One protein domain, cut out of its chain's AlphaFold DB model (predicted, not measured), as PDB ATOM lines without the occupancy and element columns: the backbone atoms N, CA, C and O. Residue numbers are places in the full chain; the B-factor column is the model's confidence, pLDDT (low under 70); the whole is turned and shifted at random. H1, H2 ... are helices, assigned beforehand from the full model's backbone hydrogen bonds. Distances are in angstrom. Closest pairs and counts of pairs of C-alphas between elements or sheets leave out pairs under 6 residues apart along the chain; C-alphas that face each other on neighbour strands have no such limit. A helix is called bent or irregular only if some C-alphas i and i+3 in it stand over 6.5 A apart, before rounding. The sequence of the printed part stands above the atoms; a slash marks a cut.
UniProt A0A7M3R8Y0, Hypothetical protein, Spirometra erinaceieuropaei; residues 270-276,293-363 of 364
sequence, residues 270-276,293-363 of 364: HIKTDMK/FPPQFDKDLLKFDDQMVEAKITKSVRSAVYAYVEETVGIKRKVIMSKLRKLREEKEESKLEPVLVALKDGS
ATOM      1  N   HIS A 270     194.374 244.239 248.477       74.56
ATOM      2  CA  HIS A 270     195.456 243.307 248.142       74.56
ATOM      3  C   HIS A 270     196.367 243.847 247.024       74.56
ATOM      4  O   HIS A 270     197.588 243.772 247.135       74.56
ATOM      5  N   ILE A 271     195.795 244.511 246.016       79.88
ATOM      6  CA  ILE A 271     196.546 245.112 244.903       79.88
ATOM      7  C   ILE A 271     197.336 246.331 245.395       79.88
ATOM      8  O   ILE A 271     198.495 246.514 245.035       79.88
ATOM      9  N   LYS A 272     196.749 247.141 246.289       80.62
ATOM     10  CA  LYS A 272     197.451 248.267 246.936       80.62
ATOM     11  C   LYS A 272     198.641 247.794 247.779       80.62
ATOM     12  O   LYS A 272     199.648 248.496 247.854       80.62
ATOM     13  N   THR A 273     198.538 246.624 248.405       82.69
ATOM     14  CA  THR A 273     199.619 246.029 249.205       82.69
ATOM     15  C   THR A 273     200.761 245.541 248.315       82.69
ATOM     16  O   THR A 273     201.910 245.921 248.542       82.69
ATOM     17  N   ASP A 274     200.457 244.824 247.230       80.31
ATOM     18  CA  ASP A 274     201.466 244.365 246.265       80.31
ATOM     19  C   ASP A 274     202.172 245.545 245.559       80.31
ATOM     20  O   ASP A 274     203.387 245.511 245.354       80.31
ATOM     21  N   MET A 275     201.477 246.666 245.308       80.69
ATOM     22  CA  MET A 275     202.128 247.905 244.845       80.69
ATOM     23  C   MET A 275     203.161 248.437 245.840       80.69
ATOM     24  O   MET A 275     204.240 248.863 245.431       80.69
ATOM     25  N   LYS A 276     202.868 248.407 247.146       82.12
ATOM     26  CA  LYS A 276     203.824 248.846 248.177       82.12
ATOM     27  C   LYS A 276     205.061 247.945 248.209       82.12
ATOM     28  O   LYS A 276     206.166 248.460 248.367       82.12
ATOM     29  N   PHE A 293     217.086 244.509 237.760       68.31
ATOM     30  CA  PHE A 293     216.122 244.355 238.846       68.31
ATOM     31  C   PHE A 293     216.370 243.020 239.554       68.31
ATOM     32  O   PHE A 293     216.684 242.041 238.870       68.31
ATOM     33  N   PRO A 294     216.217 242.952 240.886       76.00
ATOM     34  CA  PRO A 294     216.300 241.693 241.611       76.00
ATOM     35  C   PRO A 294     215.305 240.663 241.047       76.00
ATOM     36  O   PRO A 294     214.181 241.044 240.720       76.00
ATOM     37  N   PRO A 295     215.643 239.360 241.003       75.50
ATOM     38  CA  PRO A 295     214.707 238.311 240.580       75.50
ATOM     39  C   PRO A 295     213.394 238.306 241.378       75.50
ATOM     40  O   PRO A 295     212.355 237.881 240.878       75.50
ATOM     41  N   GLN A 296     213.428 238.806 242.618       82.75
ATOM     42  CA  GLN A 296     212.245 238.955 243.458       82.75
ATOM     43  C   GLN A 296     211.251 239.982 242.897       82.75
ATOM     44  O   GLN A 296     210.057 239.705 242.850       82.75
ATOM     45  N   PHE A 297     211.748 241.110 242.379       85.56
ATOM     46  CA  PHE A 297     210.911 242.131 241.745       85.56
ATOM     47  C   PHE A 297     210.151 241.564 240.541       85.56
ATOM     48  O   PHE A 297     209.008 241.931 240.301       85.56
ATOM     49  N   ASP A 298     210.767 240.644 239.800       87.12
ATOM     50  CA  ASP A 298     210.156 240.037 238.618       87.12
ATOM     51  C   ASP A 298     209.002 239.104 238.975       87.12
ATOM     52  O   ASP A 298     207.944 239.158 238.345       87.12
ATOM     53  N   LYS A 299     209.177 238.305 240.031       87.69
ATOM     54  CA  LYS A 299     208.112 237.459 240.582       87.69
ATOM     55  C   LYS A 299     206.955 238.304 241.108       87.69
ATOM     56  O   LYS A 299     205.803 238.028 240.776       87.69
ATOM     57  N   ASP A 300     207.266 239.350 241.869       88.44
ATOM     58  CA  ASP A 300     206.265 240.241 242.457       88.44
ATOM     59  C   ASP A 300     205.514 241.024 241.367       88.44
ATOM     60  O   ASP A 300     204.294 241.164 241.430       88.44
ATOM     61  N   LEU A 301     206.209 241.465 240.313       89.69
ATOM     62  CA  LEU A 301     205.608 242.168 239.180       89.69
ATOM     63  C   LEU A 301     204.669 241.265 238.371       89.69
ATOM     64  O   LEU A 301     203.602 241.710 237.945       89.69
ATOM     65  N   LEU A 302     205.052 240.005 238.154       90.06
ATOM     66  CA  LEU A 302     204.217 239.031 237.454       90.06
ATOM     67  C   LEU A 302     202.966 238.682 238.268       90.06
ATOM     68  O   LEU A 302     201.865 238.695 237.723       90.06
ATOM     69  N   LYS A 303     203.125 238.450 239.576       90.25
ATOM     70  CA  LYS A 303     202.016 238.213 240.511       90.25
ATOM     71  C   LYS A 303     201.047 239.397 240.542       90.25
ATOM     72  O   LYS A 303     199.836 239.202 240.498       90.25
ATOM     73  N   PHE A 304     201.580 240.615 240.570       90.19
ATOM     74  CA  PHE A 304     200.797 241.844 240.560       90.19
ATOM     75  C   PHE A 304     199.941 241.993 239.290       90.19
ATOM     76  O   PHE A 304     198.759 242.328 239.375       90.19
ATOM     77  N   ASP A 305     200.502 241.719 238.105       90.75
ATOM     78  CA  ASP A 305     199.731 241.757 236.851       90.75
ATOM     79  C   ASP A 305     198.691 240.633 236.781       90.75
ATOM     80  O   ASP A 305     197.560 240.893 236.368       90.75
ATOM     81  N   ASP A 306     199.040 239.421 237.228       90.06
ATOM     82  CA  ASP A 306     198.118 238.281 237.292       90.06
ATOM     83  C   ASP A 306     196.911 238.609 238.200       90.06
ATOM     84  O   ASP A 306     195.769 238.414 237.785       90.06
ATOM     85  N   GLN A 307     197.123 239.231 239.367       87.56
ATOM     86  CA  GLN A 307     196.038 239.685 240.251       87.56
ATOM     87  C   GLN A 307     195.172 240.786 239.639       87.56
ATOM     88  O   GLN A 307     193.952 240.767 239.781       87.56
ATOM     89  N   MET A 308     195.767 241.760 238.941       88.81
ATOM     90  CA  MET A 308     194.975 242.788 238.259       88.81
ATOM     91  C   MET A 308     194.114 242.198 237.133       88.81
ATOM     92  O   MET A 308     193.037 242.722 236.840       88.81
ATOM     93  N   VAL A 309     194.587 241.130 236.482       87.88
ATOM     94  CA  VAL A 309     193.818 240.379 235.481       87.88
ATOM     95  C   VAL A 309     192.707 239.563 236.147       87.88
ATOM     96  O   VAL A 309     191.569 239.618 235.684       87.88
ATOM     97  N   GLU A 310     193.007 238.867 237.244       87.44
ATOM     98  CA  GLU A 310     192.049 238.056 238.006       87.44
ATOM     99  C   GLU A 310     190.933 238.906 238.632       87.44
ATOM    100  O   GLU A 310     189.756 238.562 238.531       87.44
ATOM    101  N   ALA A 311     191.273 240.088 239.150       84.94
ATOM    102  CA  ALA A 311     190.329 241.075 239.673       84.94
ATOM    103  C   ALA A 311     189.467 241.756 238.584       84.94
ATOM    104  O   ALA A 311     188.747 242.711 238.873       84.94
ATOM    105  N   LYS A 312     189.539 241.294 237.324       84.88
ATOM    106  CA  LYS A 312     188.786 241.806 236.163       84.88
ATOM    107  C   LYS A 312     188.924 243.321 235.963       84.88
ATOM    108  O   LYS A 312     188.014 243.985 235.464       84.88
ATOM    109  N   ILE A 313     190.083 243.884 236.306       85.69
ATOM    110  CA  ILE A 313     190.337 245.318 236.165       85.69
ATOM    111  C   ILE A 313     190.485 245.671 234.682       85.69
ATOM    112  O   ILE A 313     191.245 245.053 233.923       85.69
ATOM    113  N   THR A 314     189.774 246.718 234.258       86.81
ATOM    114  CA  THR A 314     189.797 247.161 232.860       86.81
ATOM    115  C   THR A 314     191.213 247.533 232.412       86.81
ATOM    116  O   THR A 314     192.054 248.012 233.178       86.81
ATOM    117  N   LYS A 315     191.500 247.345 231.119       87.19
ATOM    118  CA  LYS A 315     192.812 247.663 230.527       87.19
ATOM    119  C   LYS A 315     193.213 249.134 230.724       87.19
ATOM    120  O   LYS A 315     194.401 249.425 230.857       87.19
ATOM    121  N   SER A 316     192.234 250.045 230.765       85.56
ATOM    122  CA  SER A 316     192.449 251.473 231.034       85.56
ATOM    123  C   SER A 316     192.922 251.714 232.471       85.56
ATOM    124  O   SER A 316     193.938 252.372 232.686       85.56
ATOM    125  N   VAL A 317     192.269 251.084 233.453       86.88
ATOM    126  CA  VAL A 317     192.664 251.191 234.865       86.88
ATOM    127  C   VAL A 317     194.046 250.577 235.092       86.88
ATOM    128  O   VAL A 317     194.903 251.229 235.678       86.88
ATOM    129  N   ARG A 318     194.337 249.398 234.522       88.56
ATOM    130  CA  ARG A 318     195.691 248.810 234.572       88.56
ATOM    131  C   ARG A 318     196.748 249.740 233.971       88.56
ATOM    132  O   ARG A 318     197.834 249.891 234.517       88.56
ATOM    133  N   SER A 319     196.428 250.409 232.861       89.81
ATOM    134  CA  SER A 319     197.305 251.411 232.241       89.81
ATOM    135  C   SER A 319     197.612 252.582 233.180       89.81
ATOM    136  O   SER A 319     198.761 253.013 233.232       89.81
ATOM    137  N   ALA A 320     196.610 253.083 233.907       88.88
ATOM    138  CA  ALA A 320     196.778 254.151 234.892       88.88
ATOM    139  C   ALA A 320     197.599 253.686 236.105       88.88
ATOM    140  O   ALA A 320     198.498 254.397 236.543       88.88
ATOM    141  N   VAL A 321     197.368 252.462 236.585       87.38
ATOM    142  CA  VAL A 321     198.154 251.849 237.665       87.38
ATOM    143  C   VAL A 321     199.629 251.736 237.271       87.38
ATOM    144  O   VAL A 321     200.497 252.149 238.032       87.38
ATOM    145  N   TYR A 322     199.939 251.286 236.052       90.25
ATOM    146  CA  TYR A 322     201.322 251.260 235.566       90.25
ATOM    147  C   TYR A 322     201.941 252.648 235.387       90.25
ATOM    148  O   TYR A 322     203.151 252.783 235.540       90.25
ATOM    149  N   ALA A 323     201.143 253.669 235.061       87.06
ATOM    150  CA  ALA A 323     201.619 255.050 235.015       87.06
ATOM    151  C   ALA A 323     201.969 255.563 236.421       87.06
ATOM    152  O   ALA A 323     203.000 256.202 236.599       87.06
ATOM    153  N   TYR A 324     201.171 255.206 237.429       86.12
ATOM    154  CA  TYR A 324     201.481 255.509 238.823       86.12
ATOM    155  C   TYR A 324     202.742 254.773 239.305       86.12
ATOM    156  O   TYR A 324     203.597 255.376 239.940       86.12
ATOM    157  N   VAL A 325     202.915 253.493 238.944       84.75
ATOM    158  CA  VAL A 325     204.150 252.733 239.235       84.75
ATOM    159  C   VAL A 325     205.375 253.352 238.546       84.75
ATOM    160  O   VAL A 325     206.468 253.351 239.111       84.75
ATOM    161  N   GLU A 326     205.216 253.893 237.334       86.31
ATOM    162  CA  GLU A 326     206.288 254.610 236.633       86.31
ATOM    163  C   GLU A 326     206.725 255.864 237.397       86.31
ATOM    164  O   GLU A 326     207.926 256.090 237.551       86.31
ATOM    165  N   GLU A 327     205.774 256.636 237.919       84.44
ATOM    166  CA  GLU A 327     206.043 257.850 238.694       84.44
ATOM    167  C   GLU A 327     206.688 257.548 240.056       84.44
ATOM    168  O   GLU A 327     207.602 258.256 240.484       84.44
ATOM    169  N   THR A 328     206.277 256.470 240.727       80.19
ATOM    170  CA  THR A 328     206.765 256.139 242.074       80.19
ATOM    171  C   THR A 328     208.087 255.366 242.082       80.19
ATOM    172  O   THR A 328     208.960 255.650 242.906       80.19
ATOM    173  N   VAL A 329     208.259 254.390 241.180       77.62
ATOM    174  CA  VAL A 329     209.449 253.515 241.118       77.62
ATOM    175  C   VAL A 329     210.507 254.064 240.156       77.62
ATOM    176  O   VAL A 329     211.671 253.673 240.227       77.62
ATOM    177  N   GLY A 330     210.133 254.980 239.256       78.50
ATOM    178  CA  GLY A 330     211.026 255.543 238.239       78.50
ATOM    179  C   GLY A 330     211.312 254.591 237.072       78.50
ATOM    180  O   GLY A 330     212.219 254.827 236.272       78.50
ATOM    181  N   ILE A 331     210.557 253.493 236.956       82.31
ATOM    182  CA  ILE A 331     210.694 252.529 235.862       82.31
ATOM    183  C   ILE A 331     209.695 252.893 234.772       82.31
ATOM    184  O   ILE A 331     208.487 252.798 234.971       82.31
ATOM    185  N   LYS A 332     210.194 253.233 233.579       86.19
ATOM    186  CA  LYS A 332     209.336 253.545 232.426       86.19
ATOM    187  C   LYS A 332     208.317 252.433 232.183       86.19
ATOM    188  O   LYS A 332     208.706 251.269 232.041       86.19
ATOM    189  N   ARG A 333     207.043 252.776 231.966       87.12
ATOM    190  CA  ARG A 333     205.979 251.795 231.692       87.12
ATOM    191  C   ARG A 333     206.320 250.845 230.546       87.12
ATOM    192  O   ARG A 333     206.037 249.653 230.618       87.12
ATOM    193  N   LYS A 334     206.971 251.338 229.484       86.69
ATOM    194  CA  LYS A 334     207.413 250.494 228.354       86.69
ATOM    195  C   LYS A 334     208.370 249.375 228.794       86.69
ATOM    196  O   LYS A 334     208.318 248.286 228.230       86.69
ATOM    197  N   VAL A 335     209.222 249.633 229.788       87.62
ATOM    198  CA  VAL A 335     210.162 248.648 230.344       87.62
ATOM    199  C   VAL A 335     209.406 247.616 231.174       87.62
ATOM    200  O   VAL A 335     209.593 246.427 230.931       87.62
ATOM    201  N   ILE A 336     208.495 248.056 232.050       88.12
ATOM    202  CA  ILE A 336     207.617 247.176 232.843       88.12
ATOM    203  C   ILE A 336     206.842 246.224 231.921       88.12
ATOM    204  O   ILE A 336     206.913 245.009 232.076       88.12
ATOM    205  N   MET A 337     206.183 246.757 230.886       90.06
ATOM    206  CA  MET A 337     205.400 245.955 229.936       90.06
ATOM    207  C   MET A 337     206.260 244.991 229.109       90.06
ATOM    208  O   MET A 337     205.857 243.857 228.856       90.06
ATOM    209  N   SER A 338     207.444 245.429 228.668       87.88
ATOM    210  CA  SER A 338     208.388 244.569 227.942       87.88
ATOM    211  C   SER A 338     208.881 243.422 228.824       87.88
ATOM    212  O   SER A 338     209.012 242.295 228.349       87.88
ATOM    213  N   LYS A 339     209.115 243.700 230.110       88.50
ATOM    214  CA  LYS A 339     209.553 242.706 231.085       88.50
ATOM    215  C   LYS A 339     208.443 241.713 231.418       88.50
ATOM    216  O   LYS A 339     208.680 240.520 231.315       88.50
ATOM    217  N   LEU A 340     207.221 242.187 231.661       91.69
ATOM    218  CA  LEU A 340     206.038 241.337 231.831       91.69
ATOM    219  C   LEU A 340     205.806 240.394 230.644       91.69
ATOM    220  O   LEU A 340     205.444 239.240 230.839       91.69
ATOM    221  N   ARG A 341     206.028 240.863 229.407       92.00
ATOM    222  CA  ARG A 341     205.948 239.993 228.225       92.00
ATOM    223  C   ARG A 341     206.990 238.874 228.278       92.00
ATOM    224  O   ARG A 341     206.625 237.727 228.071       92.00
ATOM    225  N   LYS A 342     208.248 239.199 228.590       90.06
ATOM    226  CA  LYS A 342     209.323 238.199 228.711       90.06
ATOM    227  C   LYS A 342     209.063 237.194 229.831       90.06
ATOM    228  O   LYS A 342     209.232 236.009 229.616       90.06
ATOM    229  N   LEU A 343     208.612 237.663 230.994       89.44
ATOM    230  CA  LEU A 343     208.303 236.796 232.134       89.44
ATOM    231  C   LEU A 343     207.135 235.847 231.840       89.44
ATOM    232  O   LEU A 343     207.103 234.734 232.353       89.44
ATOM    233  N   ARG A 344     206.177 236.264 231.003       90.06
ATOM    234  CA  ARG A 344     205.122 235.374 230.501       90.06
ATOM    235  C   ARG A 344     205.653 234.318 229.542       90.06
ATOM    236  O   ARG A 344     205.301 233.161 229.708       90.06
ATOM    237  N   GLU A 345     206.489 234.721 228.586       88.94
ATOM    238  CA  GLU A 345     207.152 233.796 227.656       88.94
ATOM    239  C   GLU A 345     207.964 232.751 228.447       88.94
ATOM    240  O   GLU A 345     207.766 231.559 228.258       88.94
ATOM    241  N   GLU A 346     208.755 233.180 229.434       87.50
ATOM    242  CA  GLU A 346     209.527 232.290 230.314       87.50
ATOM    243  C   GLU A 346     208.625 231.360 231.152       87.50
ATOM    244  O   GLU A 346     208.877 230.161 231.232       87.50
ATOM    245  N   LYS A 347     207.514 231.869 231.712       87.25
ATOM    246  CA  LYS A 347     206.514 231.051 232.434       87.25
ATOM    247  C   LYS A 347     205.883 229.982 231.535       87.25
ATOM    248  O   LYS A 347     205.510 228.923 232.032       87.25
ATOM    249  N   GLU A 348     205.693 230.263 230.249       86.50
ATOM    250  CA  GLU A 348     205.174 229.300 229.271       86.50
ATOM    251  C   GLU A 348     206.249 228.294 228.846       86.50
ATOM    252  O   GLU A 348     205.971 227.097 228.805       86.50
ATOM    253  N   GLU A 349     207.487 228.740 228.627       85.06
ATOM    254  CA  GLU A 349     208.630 227.876 228.310       85.06
ATOM    255  C   GLU A 349     208.917 226.874 229.437       85.06
ATOM    256  O   GLU A 349     209.003 225.675 229.171       85.06
ATOM    257  N   SER A 350     208.947 227.312 230.702       85.25
ATOM    258  CA  SER A 350     209.137 226.414 231.854       85.25
ATOM    259  C   SER A 350     208.007 225.393 232.025       85.25
ATOM    260  O   SER A 350     208.219 224.329 232.600       85.25
ATOM    261  N   LYS A 351     206.790 225.681 231.540       86.38
ATOM    262  CA  LYS A 351     205.688 224.698 231.533       86.38
ATOM    263  C   LYS A 351     205.860 223.646 230.439       86.38
ATOM    264  O   LYS A 351     205.402 222.521 230.610       86.38
ATOM    265  N   LEU A 352     206.475 224.019 229.319       84.44
ATOM    266  CA  LEU A 352     206.715 223.132 228.180       84.44
ATOM    267  C   LEU A 352     207.977 222.285 228.362       84.44
ATOM    268  O   LEU A 352     208.013 221.158 227.879       84.44
ATOM    269  N   GLU A 353     208.983 222.788 229.079       85.69
ATOM    270  CA  GLU A 353     210.239 222.083 229.362       85.69
ATOM    271  C   GLU A 353     210.049 220.631 229.848       85.69
ATOM    272  O   GLU A 353     210.596 219.737 229.203       85.69
ATOM    273  N   PRO A 354     209.243 220.324 230.887       83.88
ATOM    274  CA  PRO A 354     209.071 218.942 231.338       83.88
ATOM    275  C   PRO A 354     208.413 218.045 230.280       83.88
ATOM    276  O   PRO A 354     208.731 216.862 230.197       83.88
ATOM    277  N   VAL A 355     207.529 218.598 229.442       85.69
ATOM    278  CA  VAL A 355     206.898 217.861 228.335       85.69
ATOM    279  C   VAL A 355     207.929 217.540 227.254       85.69
ATOM    280  O   VAL A 355     207.960 216.426 226.737       85.69
ATOM    281  N   LEU A 356     208.805 218.495 226.933       82.50
ATOM    282  CA  LEU A 356     209.877 218.309 225.956       82.50
ATOM    283  C   LEU A 356     210.932 217.307 226.444       82.50
ATOM    284  O   LEU A 356     211.413 216.503 225.647       82.50
ATOM    285  N   VAL A 357     211.264 217.329 227.737       85.19
ATOM    286  CA  VAL A 357     212.168 216.352 228.363       85.19
ATOM    287  C   VAL A 357     211.542 214.955 228.349       85.19
ATOM    288  O   VAL A 357     212.171 214.024 227.861       85.19
ATOM    289  N   ALA A 358     210.273 214.810 228.751       83.69
ATOM    290  CA  ALA A 358     209.576 213.521 228.724       83.69
ATOM    291  C   ALA A 358     209.480 212.915 227.310       83.69
ATOM    292  O   ALA A 358     209.639 211.708 227.139       83.69
ATOM    293  N   LEU A 359     209.260 213.744 226.282       78.06
ATOM    294  CA  LEU A 359     209.275 213.299 224.883       78.06
ATOM    295  C   LEU A 359     210.666 212.859 224.416       78.06
ATOM    296  O   LEU A 359     210.776 211.962 223.583       78.06
ATOM    297  N   LYS A 360     211.724 213.487 224.933       79.81
ATOM    298  CA  LYS A 360     213.103 213.128 224.605       79.81
ATOM    299  C   LYS A 360     213.525 211.817 225.267       79.81
ATOM    300  O   LYS A 360     214.152 210.990 224.610       79.81
ATOM    301  N   ASP A 361     213.136 211.607 226.519       79.38
ATOM    302  CA  ASP A 361     213.484 210.399 227.272       79.38
ATOM    303  C   ASP A 361     212.639 209.186 226.848       79.38
ATOM    304  O   ASP A 361     213.139 208.067 226.826       79.38
ATOM    305  N   GLY A 362     211.389 209.394 226.413       66.50
ATOM    306  CA  GLY A 362     210.528 208.339 225.855       66.50
ATOM    307  C   GLY A 362     210.882 207.895 224.427       66.50
ATOM    308  O   GLY A 362     210.230 207.004 223.889       66.50
ATOM    309  N   SER A 363     211.881 208.523 223.802       57.41
ATOM    310  CA  SER A 363     212.411 208.164 222.479       57.41
ATOM    311  C   SER A 363     213.677 207.289 222.555       57.41
ATOM    312  O   SER A 363     214.282 207.033 221.509       57.41
TER     313      SER A 363
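AT A GLANCE: This is residues 270 to 276 and 293 to 363 of the 364 residues of the protein "Hypothetical protein" of Spirometra erinaceieuropaei (UniProt A0A7M3R8Y0). Three helices, H1, H2 and H3, with their lines at shallow tilts to one another and their centres at the corners of a loose triangle, make a small head, and the long bent helix H4 starts at H3, with which it makes a corner, and crosses H2 on the side away from H1. Its arm H4a begins at H3, passes H2 and runs out of the head, and residues 348 to 363 stick out as a single arm that makes the length of the whole. The printed part has 78 residues with four named helices in the order H1, H2, H3, H4 and no named strand; the class is all helix. It is loose, with a radius of gyration of the C-alphas of 15.7 A, and elongated, spanning 52 by 27 by 20 A.

IN THESE COORDINATES: H1, residues 270 to 276, begins at C-alpha 270 at (195.456, 243.307, 248.142). After the cut comes H2, residues 295 to 310, 22.8 A from first to last C-alpha. H3, residues 315 to 329, is 20.6 A long. H4, residues 333 to 361, was assigned as one helix by its hydrogen bonds but is bent: C-alphas 351 and 354 are 6.7 A apart. Its arm H4a, residues 333 to 351, begins at (205.979, 251.795, 231.692) and is 27.1 A long; its arm H4b, residues 354 to 361, ends at C-alpha 361 at (213.484, 210.399, 227.272).

HOW THE PARTS SIT: H1 and H2 touch, opposite ways at a shallow tilt of 32 degrees; their closest C-alphas, of Asp 274 and Phe 304, are 6.3 A apart. H1 and H3 are close but not clearly touching, with the C-alphas of Met 275 and Val 325 closest at 7.7 A. H2 and H3 are also close but not clearly touching, opposite ways at a shallow tilt of 27 degrees, with the C-alphas of Met 308 and Arg 318 closest at 7.1 A. H4a touches H2 about perpendicular at 89 degrees, residues 340 to 344 alone meeting residues 298 to 302; the closest C-alphas, of Leu 302 and Leu 340, are 6.3 A apart. H4a touches H3 with residues 333 to 336 alone, only just about perpendicular at 71 degrees; the closest C-alphas, of Glu 326 and Arg 333, are 5.7 A apart. The helix packing is only just mostly crossed, with 1 of 3 such pairs at a shallow tilt. H4a and H4b stand at a steep tilt of 39 degrees, and H4b touches no helix. In H1, H2, H3 and H4b every O i to N i+4 pair is within hydrogen-bond range; in H4a 14 of 15 are.

THE WHOLE: The two C-alphas farthest apart, of Glu 327 and Ser 363, are 52.7 A from each other. Without residues 348 to 363, which stand free, the body spans 25 by 25 by 20 A. Residues 277 to 292 are not printed, and C-alphas 276 and 293 are 16.1 A apart across this cut. The links from H2 to H3 and from H3 to H4 are tight. The mean pLDDT of the printed part is 84.8; residues 293, 362 and 363 are under 70.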